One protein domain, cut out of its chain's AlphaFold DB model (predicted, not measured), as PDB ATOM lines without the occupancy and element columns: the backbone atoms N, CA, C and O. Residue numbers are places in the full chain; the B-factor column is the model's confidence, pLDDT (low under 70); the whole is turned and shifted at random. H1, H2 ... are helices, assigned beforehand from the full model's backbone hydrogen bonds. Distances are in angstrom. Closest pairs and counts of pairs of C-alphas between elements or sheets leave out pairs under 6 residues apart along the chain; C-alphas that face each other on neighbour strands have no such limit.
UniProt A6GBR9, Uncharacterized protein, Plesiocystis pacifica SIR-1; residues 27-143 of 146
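This is residues 27 to 143 of the 146 residues of an uncharacterized protein of Plesiocystis pacifica SIR-1 (UniProt A6GBR9). Three long helices, H1, H4 and H5, lie side by side, with H4 between the other two and H4 and H5 folded back on each other as a hairpin. The short helices H2 and H3 pack on H1 away from H5, one near each end of H1, and short H6 lies crosswise near the start of H4, where it packs on H3. The printed part has 117 residues with six named helices, H1 to H6 in chain order, and no named strand; the class is all helix. The whole is compact, with a radius of gyration of the C-alphas of 14.4 A, and its outline is elongated, 44 by 28 by 20 A.

Find C-alpha 27 at (35.755, 32.330, -4.877); from there H1, residues 27 to 45, runs 27.3 A to C-alpha 45 at (29.046, 23.742, -29.930). Next come H2, residues 56 to 62, and H3, residues 69 to 79, which is 14.9 A long. The longest helix, H4, residues 84 to 107, covers 34.3 A. Then look for H5, residues 113 to 129, 24.3 A long, and for H6, residues 133 to 139, which ends at C-alpha 139 at (30.045, 39.943, -14.722).

Begin with H1 and H4, the two hubs, touching three helices each. They touch each other at a shallow tilt of 23 degrees, the same way; their closest C-alphas, of Ser 40 and Ala 102, are 4.4 A apart. With residues 41 to 45 alone H1 touches H2, at a steep tilt of 58 degrees, opposite ways; look at the C-alphas of Cys 45 and Ile 56, the closest, 5.5 A apart. With residues 27 to 34 alone it touches H3, at a steep tilt of 55 degrees, opposite ways; the closest C-alphas, of Ile 30 and Glu 73, are 6.1 A apart. H4 and H5 form a helical hairpin at a shallow tilt of 17 degrees, with the C-alphas of Ala 97 and Met 123 closest, 5.6 A apart. H1 and H5 are only just apart, their closest C-alphas at 8.5 A. H6 touches H3 at a steep tilt of 41 degrees, and the C-alphas of Ile 76 and Val 139 are closest, 5.6 A apart. With residues 87 to 90 alone H4 only just touches H6, about perpendicular at 81 degrees, with 3 pairs of C-alphas within 8 A, the closest those of Gly 87 and Leu 135, 7.0 A. In H1, H2, H3, H4 and H5 every O i to N i+4 pair is within hydrogen-bond range; in H6 2 of 3 are.

The two C-alphas farthest apart, those of Gly 82 and Asn 110, are 44.8 A apart. The printed part has no cut and no long link. Mean pLDDT of the printed part is 90.9; look for values under 70 at residues 66 to 67 and at residue 131.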
ATOM      1  N   SER A  27      34.869  32.991  -3.906       95.44
ATOM      2  CA  SER A  27      35.755  32.330  -4.877       95.44
ATOM      3  C   SER A  27      35.175  31.025  -5.434       95.44
ATOM      4  O   SER A  27      35.244  30.789  -6.638       95.44
ATOM      5  N   GLU A  28      34.529  30.217  -4.589       96.25
ATOM      6  CA  GLU A  28      33.839  28.993  -5.016       96.25
ATOM      7  C   GLU A  28      32.669  29.304  -5.959       96.25
ATOM      8  O   GLU A  28      32.564  28.700  -7.022       96.25
ATOM      9  N   SER A  29      31.843  30.304  -5.632       96.50
ATOM     10  CA  SER A  29      30.710  30.714  -6.477       96.50
ATOM     11  C   SER A  29      31.155  31.250  -7.839       96.50
ATOM     12  O   SER A  29      30.476  31.024  -8.839       96.50
ATOM     13  N   ILE A  30      32.297  31.943  -7.890       96.31
ATOM     14  CA  ILE A  30      32.898  32.421  -9.140       96.31
ATOM     15  C   ILE A  30      33.357  31.234  -9.993       96.31
ATOM     16  O   ILE A  30      32.988  31.159 -11.163       96.31
ATOM     17  N   SER A  31      34.104  30.290  -9.410       96.12
ATOM     18  CA  SER A  31      34.559  29.087 -10.122       96.12
ATOM     19  C   SER A  31      33.379  28.273 -10.662       96.12
ATOM     20  O   SER A  31      33.405  27.840 -11.815       96.12
ATOM     21  N   ASP A  32      32.330  28.095  -9.856       96.75
ATOM     22  CA  ASP A  32      31.108  27.388 -10.246       96.75
ATOM     23  C   ASP A  32      30.386  28.066 -11.416       96.75
ATOM     24  O   ASP A  32      29.897  27.390 -12.326       96.75
ATOM     25  N   TYR A  33      30.325  29.399 -11.399       95.50
ATOM     26  CA  TYR A  33      29.733  30.188 -12.473       95.50
ATOM     27  C   TYR A  33      30.527  30.063 -13.773       95.50
ATOM     28  O   TYR A  33      29.942  29.761 -14.811       95.50
ATOM     29  N   VAL A  34      31.852  30.236 -13.722       94.69
ATOM     30  CA  VAL A  34      32.714  30.129 -14.911       94.69
ATOM     31  C   VAL A  34      32.663  28.717 -15.497       94.69
ATOM     32  O   VAL A  34      32.571  28.555 -16.711       94.69
ATOM     33  N   GLU A  35      32.633  27.680 -14.655       94.00
ATOM     34  CA  GLU A  35      32.432  26.302 -15.114       94.00
ATOM     35  C   GLU A  35      31.059  26.100 -15.775       94.00
ATOM     36  O   GLU A  35      30.961  25.413 -16.791       94.00
ATOM     37  N   ALA A  36      29.997  26.712 -15.247       95.06
ATOM     38  CA  ALA A  36      28.671  26.628 -15.853       95.06
ATOM     39  C   ALA A  36      28.591  27.365 -17.200       95.06
ATOM     40  O   ALA A  36      27.968  26.851 -18.133       95.06
ATOM     41  N   VAL A  37      29.246  28.526 -17.333       93.25
ATOM     42  CA  VAL A  37      29.400  29.223 -18.620       93.25
ATOM     43  C   VAL A  37      30.114  28.306 -19.609       93.25
ATOM     44  O   VAL A  37      29.542  27.987 -20.652       93.25
ATOM     45  N   ASP A  38      31.306  27.815 -19.263       91.62
ATOM     46  CA  ASP A  38      32.128  26.958 -20.125       91.62
ATOM     47  C   ASP A  38      31.382  25.687 -20.561       91.62
ATOM     48  O   ASP A  38      31.333  25.355 -21.749       91.62
ATOM     49  N   GLY A  39      30.709  25.020 -19.619       91.62
ATOM     50  CA  GLY A  39      29.896  23.839 -19.894       91.62
ATOM     51  C   GLY A  39      28.723  24.128 -20.834       91.62
ATOM     52  O   GLY A  39      28.433  23.331 -21.725       91.62
ATOM     53  N   SER A  40      28.066  25.281 -20.692       92.75
ATOM     54  CA  SER A  40      26.978  25.671 -21.594       92.75
ATOM     55  C   SER A  40      27.468  26.009 -23.008       92.75
ATOM     56  O   SER A  40      26.833  25.608 -23.987       92.75
ATOM     57  N   LEU A  41      28.626  26.667 -23.140       91.06
ATOM     58  CA  LEU A  41      29.248  26.968 -24.434       91.06
ATOM     59  C   LEU A  41      29.734  25.693 -25.132       91.06
ATOM     60  O   LEU A  41      29.569  25.555 -26.345       91.06
ATOM     61  N   GLU A  42      30.256  24.725 -24.375       90.50
ATOM     62  CA  GLU A  42      30.598  23.409 -24.914       90.50
ATOM     63  C   GLU A  42      29.381  22.741 -25.554       90.50
ATOM     64  O   GLU A  42      29.449  22.325 -26.713       90.50
ATOM     65  N   ARG A  43      28.259  22.692 -24.826       92.12
ATOM     66  CA  ARG A  43      27.006  22.105 -25.322       92.12
ATOM     67  C   ARG A  43      26.448  22.844 -26.521       92.12
ATOM     68  O   ARG A  43      25.927  22.225 -27.443       92.12
ATOM     69  N   LEU A  44      26.604  24.160 -26.553       90.75
ATOM     70  CA  LEU A  44      26.177  24.979 -27.677       90.75
ATOM     71  C   LEU A  44      26.944  24.594 -28.961       90.75
ATOM     72  O   LEU A  44      26.380  24.578 -30.061       90.75
ATOM     73  N   CYS A  45      28.212  24.200 -28.824       92.19
ATOM     74  CA  CYS A  45      29.046  23.742 -29.930       92.19
ATOM     75  C   CYS A  45      28.840  22.282 -30.353       92.19
ATOM     76  O   CYS A  45      29.343  21.913 -31.418       92.19
ATOM     77  N   ASP A  46      28.057  21.473 -29.630       91.50
ATOM     78  CA  ASP A  46      27.675  20.125 -30.091       91.50
ATOM     79  C   ASP A  46      26.931  20.195 -31.448       91.50
ATOM     80  O   ASP A  46      27.028  19.289 -32.279       91.50
ATOM     81  N   CYS A  47      26.297  21.339 -31.734       88.81
ATOM     82  CA  CYS A  47      25.620  21.659 -32.991       88.81
ATOM     83  C   CYS A  47      26.377  22.675 -33.872       88.81
ATOM     84  O   CYS A  47      25.751  23.450 -34.596       88.81
ATOM     85  N   ALA A  48      27.716  22.681 -33.851       85.75
ATOM     86  CA  ALA A  48      28.575  23.664 -34.536       85.75
ATOM     87  C   ALA A  48      28.172  24.004 -35.990       85.75
ATOM     88  O   ALA A  48      28.116  25.177 -36.358       85.75
ATOM     89  N   ALA A  49      27.816  23.000 -36.801       80.81
ATOM     90  CA  ALA A  49      27.415  23.205 -38.199       80.81
ATOM     91  C   ALA A  49      26.143  24.057 -38.352       80.81
ATOM     92  O   ALA A  49      26.006  24.810 -39.315       80.81
ATOM     93  N   LEU A  50      25.222  23.964 -37.392       82.31
ATOM     94  CA  LEU A  50      23.991  24.751 -37.350       82.31
ATOM     95  C   LEU A  50      24.281  26.235 -37.092       82.31
ATOM     96  O   LEU A  50      23.607  27.112 -37.624       82.31
ATOM     97  N   GLN A  51      25.329  26.497 -36.313       79.38
ATOM     98  CA  GLN A  51      25.824  27.835 -36.005       79.38
ATOM     99  C   GLN A  51      26.765  28.395 -37.082       79.38
ATOM    100  O   GLN A  51      27.256  29.513 -36.958       79.38
ATOM    101  N   GLY A  52      26.983  27.648 -38.169       86.69
ATOM    102  CA  GLY A  52      27.807  28.081 -39.295       86.69
ATOM    103  C   GLY A  52      29.305  27.839 -39.115       86.69
ATOM    104  O   GLY A  52      30.084  28.425 -39.860       86.69
ATOM    105  N   HIS A  53      29.700  26.987 -38.165       89.06
ATOM    106  CA  HIS A  53      31.088  26.568 -37.966       89.06
ATOM    107  C   HIS A  53      31.357  25.214 -38.628       89.06
ATOM    108  O   HIS A  53      30.531  24.302 -38.553       89.06
ATOM    109  N   ASP A  54      32.537  25.046 -39.226       87.19
ATOM    110  CA  ASP A  54      32.902  23.800 -39.907       87.19
ATOM    111  C   ASP A  54      33.245  22.684 -38.909       87.19
ATOM    112  O   ASP A  54      33.123  21.493 -39.217       87.19
ATOM    113  N   THR A  55      33.684  23.044 -37.698       89.31
ATOM    114  CA  THR A  55      34.050  22.092 -36.643       89.31
ATOM    115  C   THR A  55      33.627  22.567 -35.256       89.31
ATOM    116  O   THR A  55      33.479  23.762 -35.010       89.31
ATOM    117  N   ILE A  56      33.514  21.622 -34.314       87.75
ATOM    118  CA  ILE A  56      33.321  21.928 -32.887       87.75
ATOM    119  C   ILE A  56      34.451  22.835 -32.384       87.75
ATOM    120  O   ILE A  56      34.177  23.808 -31.698       87.75
ATOM    121  N   GLY A  57      35.705  22.560 -32.760       87.88
ATOM    122  CA  GLY A  57      36.852  23.376 -32.345       87.88
ATOM    123  C   GLY A  57      36.739  24.832 -32.795       87.88
ATOM    124  O   GLY A  57      36.945  25.729 -31.994       87.88
ATOM    125  N   GLU A  58      36.321  25.065 -34.039       89.69
ATOM    126  CA  GLU A  58      36.097  26.421 -34.552       89.69
ATOM    127  C   GLU A  58      34.974  27.151 -33.805       89.69
ATOM    128  O   GLU A  58      35.103  28.338 -33.515       89.69
ATOM    129  N   CYS A  59      33.894  26.446 -33.459       90.88
ATOM    130  CA  CYS A  59      32.829  27.003 -32.629       90.88
ATOM    131  C   CYS A  59      33.352  27.393 -31.238       90.88
ATOM    132  O   CYS A  59      33.127  28.512 -30.784       90.88
ATOM    133  N   LYS A  60      34.109  26.502 -30.588       88.25
ATOM    134  CA  LYS A  60      34.699  26.748 -29.266       88.25
ATOM    135  C   LYS A  60      35.651  27.946 -29.288       88.25
ATOM    136  O   LYS A  60      35.532  28.831 -28.445       88.25
ATOM    137  N   ASP A  61      36.521  28.025 -30.295       87.44
ATOM    138  CA  ASP A  61      37.434  29.154 -30.493       87.44
ATOM    139  C   ASP A  61      36.665  30.469 -30.721       87.44
ATOM    140  O   ASP A  61      37.028  31.508 -30.167       87.44
ATOM    141  N   ALA A  62      35.578  30.438 -31.503       87.19
ATOM    142  CA  ALA A  62      34.738  31.608 -31.763       87.19
ATOM    143  C   ALA A  62      33.986  32.100 -30.514       87.19
ATOM    144  O   ALA A  62      33.761  33.302 -30.373       87.19
ATOM    145  N   LEU A  63      33.626  31.188 -29.609       85.19
ATOM    146  CA  LEU A  63      33.011  31.500 -28.317       85.19
ATOM    147  C   LEU A  63      34.039  31.853 -27.228       85.19
ATOM    148  O   LEU A  63      33.642  32.144 -26.105       85.19
ATOM    149  N   GLY A  64      35.341  31.844 -27.540       80.06
ATOM    150  CA  GLY A  64      36.403  32.124 -26.568       80.06
ATOM    151  C   GLY A  64      36.571  31.030 -25.512       80.06
ATOM    152  O   GLY A  64      37.142  31.280 -24.453       80.06
ATOM    153  N   GLN A  65      36.082  29.818 -25.784       78.19
ATOM    154  CA  GLN A  65      36.062  28.734 -24.816       78.19
ATOM    155  C   GLN A  65      37.487  28.302 -24.421       78.19
ATOM    156  O   GLN A  65      38.339  28.055 -25.276       78.19
ATOM    157  N   GLY A  66      37.745  28.175 -23.117       67.44
ATOM    158  CA  GLY A  66      39.041  27.745 -22.583       67.44
ATOM    159  C   GLY A  66      40.149  28.806 -22.620       67.44
ATOM    160  O   GLY A  66      41.278  28.516 -22.215       67.44
ATOM    161  N   ALA A  67      39.856  30.031 -23.066       69.62
ATOM    162  CA  ALA A  67      40.776  31.153 -22.945       69.62
ATOM    163  C   ALA A  67      40.669  31.768 -21.541       69.62
ATOM    164  O   ALA A  67      39.609  32.232 -21.146       69.62
ATOM    165  N   GLY A  68      41.778  31.786 -20.796       77.44
ATOM    166  CA  GLY A  68      41.919  32.679 -19.643       77.44
ATOM    167  C   GLY A  68      40.955  32.439 -18.478       77.44
ATOM    168  O   GLY A  68      40.542  33.411 -17.863       77.44
ATOM    169  N   LYS A  69      40.620  31.185 -18.125       86.00
ATOM    170  CA  LYS A  69      39.744  30.880 -16.969       86.00
ATOM    171  C   LYS A  69      40.150  31.649 -15.702       86.00
ATOM    172  O   LYS A  69      39.330  32.337 -15.108       86.00
ATOM    173  N   ASP A  70      41.429  31.593 -15.333       89.25
ATOM    174  CA  ASP A  70      41.954  32.306 -14.158       89.25
ATOM    175  C   ASP A  70      41.815  33.839 -14.290       89.25
ATOM    176  O   ASP A  70      41.669  34.550 -13.296       89.25
ATOM    177  N   GLU A  71      41.874  34.364 -15.516       90.56
ATOM    178  CA  GLU A  71      41.741  35.794 -15.823       90.56
ATOM    179  C   GLU A  71      40.272  36.232 -15.749       90.56
ATOM    180  O   GLU A  71      39.981  37.311 -15.232       90.56
ATOM    181  N   GLU A  72      39.348  35.380 -16.195       91.19
ATOM    182  CA  GLU A  72      37.906  35.577 -16.064       91.19
ATOM    183  C   GLU A  72      37.477  35.526 -14.595       91.19
ATOM    184  O   GLU A  72      36.820  36.452 -14.124       91.19
ATOM    185  N   GLU A  73      37.912  34.517 -13.834       94.19
ATOM    186  CA  GLU A  73      37.627  34.426 -12.398       94.19
ATOM    187  C   GLU A  73      38.166  35.649 -11.640       94.19
ATOM    188  O   GLU A  73      37.461  36.244 -10.820       94.19
ATOM    189  N   ALA A  74      39.395  36.083 -11.948       93.50
ATOM    190  CA  ALA A  74      39.976  37.288 -11.362       93.50
ATOM    191  C   ALA A  74      39.207  38.561 -11.758       93.50
ATOM    192  O   ALA A  74      39.022  39.446 -10.919       93.50
ATOM    193  N   CYS A  75      38.738  38.653 -13.006       94.25
ATOM    194  CA  CYS A  75      37.905  39.760 -13.466       94.25
ATOM    195  C   CYS A  75      36.571  39.799 -12.723       94.25
ATOM    196  O   CYS A  75      36.180  40.861 -12.251       94.25
ATOM    197  N   ILE A  76      35.890  38.660 -12.571       94.94
ATOM    198  CA  ILE A  76      34.609  38.580 -11.861       94.94
ATOM    199  C   ILE A  76      34.799  38.956 -10.388       94.94
ATOM    200  O   ILE A  76      33.987  39.701  -9.841       94.94
ATOM    201  N   ALA A  77      35.889  38.507  -9.759       95.12
ATOM    202  CA  ALA A  77      36.218  38.876  -8.386       95.12
ATOM    203  C   ALA A  77      36.398  40.397  -8.221       95.12
ATOM    204  O   ALA A  77      35.814  40.987  -7.314       95.12
ATOM    205  N   ASP A  78      37.154  41.052  -9.113       95.19
ATOM    206  CA  ASP A  78      37.303  42.519  -9.118       95.19
ATOM    207  C   ASP A  78      35.970  43.218  -9.416       95.19
ATOM    208  O   ASP A  78      35.566  44.162  -8.735       95.19
ATOM    209  N   ALA A  79      35.225  42.683 -10.380       94.81
ATOM    210  CA  ALA A  79      33.927  43.176 -10.785       94.81
ATOM    211  C   ALA A  79      32.845  42.969  -9.728       94.81
ATOM    212  O   ALA A  79      31.770  43.511  -9.930       94.81
ATOM    213  N   LEU A  80      33.076  42.254  -8.625       94.88
ATOM    214  CA  LEU A  80      32.140  42.090  -7.501       94.88
ATOM    215  C   LEU A  80      32.704  42.622  -6.176       94.88
ATOM    216  O   LEU A  80      32.036  42.533  -5.146       94.88
ATOM    217  N   ALA A  81      33.898  43.215  -6.197       93.50
ATOM    218  CA  ALA A  81      34.538  43.762  -5.010       93.50
ATOM    219  C   ALA A  81      33.655  44.831  -4.337       93.50
ATOM    220  O   ALA A  81      33.261  45.821  -4.959       93.50
ATOM    221  N   GLY A  82      33.374  44.642  -3.047       91.00
ATOM    222  CA  GLY A  82      32.485  45.491  -2.251       91.00
ATOM    223  C   GLY A  82      30.992  45.148  -2.332       91.00
ATOM    224  O   GLY A  82      30.227  45.717  -1.554       91.00
ATOM    225  N   ASP A  83      30.596  44.226  -3.213       93.31
ATOM    226  CA  ASP A  83      29.228  43.719  -3.365       93.31
ATOM    227  C   ASP A  83      29.187  42.189  -3.200       93.31
ATOM    228  O   ASP A  83      28.334  41.524  -3.775       93.31
ATOM    229  N   GLU A  84      30.110  41.592  -2.439       93.38
ATOM    230  CA  GLU A  84      30.345  40.143  -2.465       93.38
ATOM    231  C   GLU A  84      29.107  39.336  -2.055       93.38
ATOM    232  O   GLU A  84      28.827  38.308  -2.654       93.38
ATOM    233  N   GLN A  85      28.318  39.813  -1.087       92.25
ATOM    234  CA  GLN A  85      27.083  39.129  -0.688       92.25
ATOM    235  C   GLN A  85      26.036  39.109  -1.815       92.25
ATOM    236  O   GLN A  85      25.448  38.069  -2.091       92.25
ATOM    237  N   GLU A  86      25.805  40.247  -2.471       92.81
ATOM    238  CA  GLU A  86      24.876  40.331  -3.607       92.81
ATOM    239  C   GLU A  86      25.438  39.569  -4.820       92.81
ATOM    240  O   GLU A  86      24.708  38.887  -5.538       92.81
ATOM    241  N   GLY A  87      26.758  39.618  -5.005       93.69
ATOM    242  CA  GLY A  87      27.494  38.848  -5.996       93.69
ATOM    243  C   GLY A  87      27.312  37.343  -5.819       93.69
ATOM    244  O   GLY A  87      27.035  36.660  -6.797       93.69
ATOM    245  N   GLU A  88      27.400  36.826  -4.594       94.44
ATOM    246  CA  GLU A  88      27.158  35.412  -4.283       94.44
ATOM    247  C   GLU A  88      25.735  34.983  -4.667       94.44
ATOM    248  O   GLU A  88      25.547  33.969  -5.340       94.44
ATOM    249  N   GLU A  89      24.733  35.780  -4.288       93.75
ATOM    250  CA  GLU A  89      23.326  35.518  -4.607       93.75
ATOM    251  C   GLU A  89      23.084  35.506  -6.125       93.75
ATOM    252  O   GLU A  89      22.438  34.589  -6.647       93.75
ATOM    253  N   TYR A  90      23.643  36.487  -6.842       94.94
ATOM    254  CA  TYR A  90      23.571  36.551  -8.299       94.94
ATOM    255  C   TYR A  90      24.264  35.353  -8.958       94.94
ATOM    256  O   TYR A  90      23.642  34.672  -9.775       94.94
ATOM    257  N   LEU A  91      25.523  35.072  -8.601       95.88
ATOM    258  CA  LEU A  91      26.308  33.986  -9.193       95.88
ATOM    259  C   LEU A  91      25.633  32.638  -8.953       95.88
ATOM    260  O   LEU A  91      25.478  31.865  -9.891       95.88
ATOM    261  N   SER A  92      25.152  32.374  -7.737       95.50
ATOM    262  CA  SER A  92      24.433  31.138  -7.420       95.50
ATOM    263  C   SER A  92      23.198  30.946  -8.309       95.50
ATOM    264  O   SER A  92      22.995  29.868  -8.873       95.50
ATOM    265  N   CYS A  93      22.399  32.001  -8.495       96.50
ATOM    266  CA  CYS A  93      21.226  31.950  -9.362       96.50
ATOM    267  C   CYS A  93      21.596  31.775 -10.844       96.50
ATOM    268  O   CYS A  93      21.033  30.917 -11.530       96.50
ATOM    269  N   ALA A  94      22.564  32.550 -11.337       96.38
ATOM    270  CA  ALA A  94      22.988  32.510 -12.730       96.38
ATOM    271  C   ALA A  94      23.621  31.160 -13.101       96.38
ATOM    272  O   ALA A  94      23.339  30.619 -14.168       96.38
ATOM    273  N   THR A  95      24.389  30.559 -12.189       97.25
ATOM    274  CA  THR A  95      24.946  29.208 -12.339       97.25
ATOM    275  C   THR A  95      23.854  28.165 -12.564       97.25
ATOM    276  O   THR A  95      24.003  27.295 -13.421       97.25
ATOM    277  N   VAL A  96      22.732  28.241 -11.838       97.56
ATOM    278  CA  VAL A  96      21.594  27.330 -12.058       97.56
ATOM    279  C   VAL A  96      20.985  27.546 -13.444       97.56
ATOM    280  O   VAL A  96      20.752  26.574 -14.156       97.56
ATOM    281  N   ALA A  97      20.786  28.799 -13.863       96.81
ATOM    282  CA  ALA A  97      20.254  29.111 -15.190       96.81
ATOM    283  C   ALA A  97      21.144  28.571 -16.327       96.81
ATOM    284  O   ALA A  97      20.635  28.028 -17.305       96.81
ATOM    285  N   LEU A  98      22.467  28.683 -16.183       96.69
ATOM    286  CA  LEU A  98      23.446  28.186 -17.154       96.69
ATOM    287  C   LEU A  98      23.512  26.654 -17.194       96.69
ATOM    288  O   LEU A  98      23.608  26.074 -18.274       96.69
ATOM    289  N   ARG A  99      23.411  25.986 -16.037       97.69
ATOM    290  CA  ARG A  99      23.328  24.517 -15.967       97.69
ATOM    291  C   ARG A  99      22.046  24.004 -16.628       97.69
ATOM    292  O   ARG A  99      22.118  23.110 -17.462       97.69
ATOM    293  N   ASP A 100      20.906  24.632 -16.346       97.56
ATOM    294  CA  ASP A 100      19.636  24.308 -17.007       97.56
ATOM    295  C   ASP A 100      19.699  24.544 -18.525       97.56
ATOM    296  O   ASP A 100      19.123  23.782 -19.302       97.56
ATOM    297  N   TYR A 101      20.399  25.593 -18.965       97.06
ATOM    298  CA  TYR A 101      20.631  25.851 -20.385       97.06
ATOM    299  C   TYR A 101      21.480  24.750 -21.028       97.06
ATOM    300  O   TYR A 101      21.120  24.252 -22.094       97.06
ATOM    301  N   ALA A 102      22.562  24.323 -20.372       96.12
ATOM    302  CA  ALA A 102      23.391  23.214 -20.836       96.12
ATOM    303  C   ALA A 102      22.595  21.900 -20.946       96.12
ATOM    304  O   ALA A 102      22.742  21.180 -21.934       96.12
ATOM    305  N   ASP A 103      21.720  21.617 -19.976       96.88
ATOM    306  CA  ASP A 103      20.824  20.457 -20.008       96.88
ATOM    307  C   ASP A 103      19.804  20.566 -21.153       96.88
ATOM    308  O   ASP A 103      19.610  19.610 -21.902       96.88
ATOM    309  N   CYS A 104      19.218  21.750 -21.363       96.50
ATOM    310  CA  CYS A 104      18.339  22.001 -22.506       96.50
ATOM    311  C   CYS A 104      19.071  21.743 -23.829       96.50
ATOM    312  O   CYS A 104      18.575  21.018 -24.685       96.50
ATOM    313  N   LEU A 105      20.287  22.268 -23.996       94.69
ATOM    314  CA  LEU A 105      21.096  22.030 -25.193       94.69
ATOM    315  C   LEU A 105      21.396  20.542 -25.411       94.69
ATOM    316  O   LEU A 105      21.353  20.081 -26.551       94.69
ATOM    317  N   ALA A 106      21.655  19.787 -24.340       93.44
ATOM    318  CA  ALA A 106      21.905  18.350 -24.419       93.44
ATOM    319  C   ALA A 106      20.688  17.556 -24.932       93.44
ATOM    320  O   ALA A 106      20.867  16.546 -25.613       93.44
ATOM    321  N   ASP A 107      19.466  18.034 -24.676       94.50
ATOM    322  CA  ASP A 107      18.228  17.437 -25.191       94.50
ATOM    323  C   ASP A 107      17.990  17.738 -26.691       94.50
ATOM    324  O   ASP A 107      17.137  17.111 -27.331       94.50
ATOM    325  N   ASN A 108      18.753  18.657 -27.299       92.25
ATOM    326  CA  ASN A 108      18.642  19.012 -28.718       92.25
ATOM    327  C   ASN A 108      19.404  18.042 -29.644       92.25
ATOM    328  O   ASN A 108      20.225  18.452 -30.465       92.25
ATOM    329  N   GLU A 109      19.109  16.744 -29.561       87.62
ATOM    330  CA  GLU A 109      19.839  15.684 -30.285       87.62
ATOM    331  C   GLU A 109      19.875  15.863 -31.817       87.62
ATOM    332  O   GLU A 109      20.746  15.323 -32.497       87.62
ATOM    333  N   ASN A 110      18.907  16.595 -32.376       88.88
ATOM    334  CA  ASN A 110      18.775  16.808 -33.818       88.88
ATOM    335  C   ASN A 110      19.303  18.169 -34.284       88.88
ATOM    336  O   ASN A 110      19.163  18.482 -35.467       88.88
ATOM    337  N   CYS A 111      19.883  18.969 -33.384       88.75
ATOM    338  CA  CYS A 111      20.338  20.324 -33.680       88.75
ATOM    339  C   CYS A 111      19.248  21.165 -34.357       88.75
ATOM    340  O   CYS A 111      19.455  21.767 -35.409       88.75
ATOM    341  N   ASP A 112      18.050  21.174 -33.778       93.00
ATOM    342  CA  ASP A 112      16.949  21.991 -34.264       93.00
ATOM    343  C   ASP A 112      17.142  23.450 -33.818       93.00
ATOM    344  O   ASP A 112      17.316  23.735 -32.630       93.00
ATOM    345  N   MET A 113      17.114  24.383 -34.778       89.12
ATOM    346  CA  MET A 113      17.288  25.818 -34.508       89.12
ATOM    347  C   MET A 113      16.176  26.393 -33.632       89.12
ATOM    348  O   MET A 113      16.446  27.230 -32.779       89.12
ATOM    349  N   SER A 114      14.931  25.959 -33.825       92.06
ATOM    350  CA  SER A 114      13.816  26.457 -33.018       92.06
ATOM    351  C   SER A 114      13.908  25.961 -31.578       92.06
ATOM    352  O   SER A 114      13.577  26.694 -30.651       92.06
ATOM    353  N   PHE A 115      14.427  24.748 -31.374       92.94
ATOM    354  CA  PHE A 115      14.715  24.233 -30.041       92.94
ATOM    355  C   PHE A 115      15.866  25.001 -29.374       92.94
ATOM    356  O   PHE A 115      15.756  25.376 -28.210       92.94
ATOM    357  N   LEU A 116      16.928  25.312 -30.125       91.38
ATOM    358  CA  LEU A 116      18.026  26.154 -29.645       91.38
ATOM    359  C   LEU A 116      17.524  27.528 -29.172       91.38
ATOM    360  O   LEU A 116      17.855  27.962 -28.071       91.38
ATOM    361  N   GLU A 117      16.691  28.193 -29.977       93.12
ATOM    362  CA  GLU A 117      16.090  29.485 -29.625       93.12
ATOM    363  C   GLU A 117      15.251  29.407 -28.342       93.12
ATOM    364  O   GLU A 117      15.292  30.330 -27.529       93.12
ATOM    365  N   LEU A 118      14.524  28.304 -28.125       95.88
ATOM    366  CA  LEU A 118      13.771  28.081 -26.889       95.88
ATOM    367  C   LEU A 118      14.693  27.926 -25.674       95.88
ATOM    368  O   LEU A 118      14.412  28.523 -24.637       95.88
ATOM    369  N   CYS A 119      15.795  27.180 -25.801       95.94
ATOM    370  CA  CYS A 119      16.780  27.045 -24.726       95.94
ATOM    371  C   CYS A 119      17.402  28.398 -24.354       95.94
ATOM    372  O   CYS A 119      17.509  28.723 -23.172       95.94
ATOM    373  N   VAL A 120      17.763  29.216 -25.351       94.62
ATOM    374  CA  VAL A 120      18.304  30.566 -25.121       94.62
ATOM    375  C   VAL A 120      17.270  31.463 -24.437       94.62
ATOM    376  O   VAL A 120      17.594  32.122 -23.454       94.62
ATOM    377  N   GLN A 121      16.016  31.460 -24.900       96.75
ATOM    378  CA  GLN A 121      14.951  32.266 -24.289       96.75
ATOM    379  C   GLN A 121      14.671  31.869 -22.834       96.75
ATOM    380  O   GLN A 121      14.439  32.744 -21.994       96.75
ATOM    381  N   ASP A 122      14.685  30.571 -22.518       96.69
ATOM    382  CA  ASP A 122      14.520  30.087 -21.144       96.69
ATOM    383  C   ASP A 122      15.693  30.527 -20.255       96.69
ATOM    384  O   ASP A 122      15.471  31.072 -19.172       96.69
ATOM    385  N   MET A 123      16.931  30.389 -20.745       96.00
ATOM    386  CA  MET A 123      18.129  30.870 -20.053       96.00
ATOM    387  C   MET A 123      18.050  32.374 -19.767       96.00
ATOM    388  O   MET A 123      18.223  32.789 -18.623       96.00
ATOM    389  N   GLU A 124      17.761  33.198 -20.778       94.69
ATOM    390  CA  GLU A 124      17.652  34.652 -20.619       94.69
ATOM    391  C   GLU A 124      16.560  35.029 -19.613       94.69
ATOM    392  O   GLU A 124      16.784  35.879 -18.751       94.69
ATOM    393  N   THR A 125      15.414  34.341 -19.659       95.25
ATOM    394  CA  THR A 125      14.312  34.542 -18.706       95.25
ATOM    395  C   THR A 125      14.739  34.219 -17.273       95.25
ATOM    396  O   THR A 125      14.398  34.956 -16.344       95.25
ATOM    397  N   LYS A 126      15.489  33.131 -17.069       94.56
ATOM    398  CA  LYS A 126      16.006  32.743 -15.748       94.56
ATOM    399  C   LYS A 126      17.066  33.719 -15.241       94.56
ATOM    400  O   LYS A 126      17.003  34.111 -14.080       94.56
ATOM    401  N   LEU A 127      17.979  34.164 -16.106       92.88
ATOM    402  CA  LEU A 127      18.984  35.175 -15.762       92.88
ATOM    403  C   LEU A 127      18.340  36.516 -15.386       92.88
ATOM    404  O   LEU A 127      18.754  37.146 -14.417       92.88
ATOM    405  N   ASP A 128      17.287  36.935 -16.091       92.12
ATOM    406  CA  ASP A 128      16.515  38.132 -15.733       92.12
ATOM    407  C   ASP A 128      15.792  37.979 -14.384       92.12
ATOM    408  O   ASP A 128      15.635  38.952 -13.637       92.12
ATOM    409  N   ALA A 129      15.377  36.758 -14.041       92.94
ATOM    410  CA  ALA A 129      14.706  36.452 -12.782       92.94
ATOM    411  C   ALA A 129      15.645  36.437 -11.563       92.94
ATOM    412  O   ALA A 129      15.153  36.573 -10.441       92.94
ATOM    413  N   CYS A 130      16.966  36.339 -11.753       90.88
ATOM    414  CA  CYS A 130      17.936  36.394 -10.654       90.88
ATOM    415  C   CYS A 130      17.939  37.737  -9.905       90.88
ATOM    416  O   CYS A 130      18.482  37.833  -8.807       90.88
ATOM    417  N   GLY A 131      17.306  38.777 -10.463       69.50
ATOM    418  CA  GLY A 131      17.454  40.136  -9.957       69.50
ATOM    419  C   GLY A 131      18.895  40.620 -10.149       69.50
ATOM    420  O   GLY A 131      19.757  39.889 -10.618       69.50
ATOM    421  N   MET A 132      19.188  41.875  -9.815       79.56
ATOM    422  CA  MET A 132      20.562  42.408  -9.888       79.56
ATOM    423  C   MET A 132      21.126  42.575 -11.315       79.56
ATOM    424  O   MET A 132      22.299  42.325 -11.582       79.56
ATOM    425  N   SER A 133      20.320  43.123 -12.231       75.31
ATOM    426  CA  SER A 133      20.730  43.432 -13.616       75.31
ATOM    427  C   SER A 133      22.010  44.281 -13.726       75.31
ATOM    428  O   SER A 133      22.708  44.231 -14.735       75.31
ATOM    429  N   GLN A 134      22.328  45.073 -12.696       82.56
ATOM    430  CA  GLN A 134      23.567  45.850 -12.629       82.56
ATOM    431  C   GLN A 134      24.808  44.968 -12.402       82.56
ATOM    432  O   GLN A 134      25.861  45.268 -12.965       82.56
ATOM    433  N   LEU A 135      24.693  43.894 -11.612       87.88
ATOM    434  CA  LEU A 135      25.770  42.921 -11.406       87.88
ATOM    435  C   LEU A 135      25.947  42.045 -12.642       87.88
ATOM    436  O   LEU A 135      27.076  41.863 -13.089       87.88
ATOM    437  N   ARG A 136      24.842  41.624 -13.268       88.94
ATOM    438  CA  ARG A 136      24.865  40.887 -14.539       88.94
ATOM    439  C   ARG A 136      25.744  41.565 -15.588       88.94
ATOM    440  O   ARG A 136      26.676  40.952 -16.092       88.94
ATOM    441  N   GLY A 137      25.525  42.856 -15.848       89.00
ATOM    442  CA  GLY A 137      26.321  43.592 -16.837       89.00
ATOM    443  C   GLY A 137      27.810  43.731 -16.485       89.00
ATOM    444  O   GLY A 137      28.640  43.814 -17.389       89.00
ATOM    445  N   ARG A 138      28.161  43.752 -15.191       92.12
ATOM    446  CA  ARG A 138      29.559  43.758 -14.718       92.12
ATOM    447  C   ARG A 138      30.215  42.401 -14.959       92.12
ATOM    448  O   ARG A 138      31.282  42.355 -15.561       92.12
ATOM    449  N   VAL A 139      29.548  41.318 -14.564       91.31
ATOM    450  CA  VAL A 139      30.045  39.943 -14.722       91.31
ATOM    451  C   VAL A 139      30.162  39.563 -16.201       91.31
ATOM    452  O   VAL A 139      31.221  39.128 -16.634       91.31
ATOM    453  N   GLU A 140      29.142  39.830 -17.022       88.12
ATOM    454  CA  GLU A 140      29.161  39.529 -18.466       88.12
ATOM    455  C   GLU A 140      30.222  40.326 -19.248       88.12
ATOM    456  O   GLU A 140      30.559  39.980 -20.382       88.12
ATOM    457  N   SER A 141      30.757  41.410 -18.673       88.94
ATOM    458  CA  SER A 141      31.859  42.153 -19.292       88.94
ATOM    459  C   SER A 141      33.202  41.422 -19.199       88.94
ATOM    460  O   SER A 141      34.081  41.703 -20.012       88.94
ATOM    461  N   CYS A 142      33.335  40.460 -18.279       88.75
ATOM    462  CA  CYS A 142      34.542  39.653 -18.101       88.75
ATOM    463  C   CYS A 142      34.709  38.566 -19.170       88.75
ATOM    464  O   CYS A 142      35.835  38.204 -19.488       88.75
ATOM    465  N   SER A 143      33.615  38.096 -19.775       74.38
ATOM    466  CA  SER A 143      33.631  36.986 -20.740       74.38
ATOM    467  C   SER A 143      33.861  37.429 -22.199       74.38
ATOM    468  O   SER A 143      33.819  36.608 -23.112       74.38
TER     469      SER A 143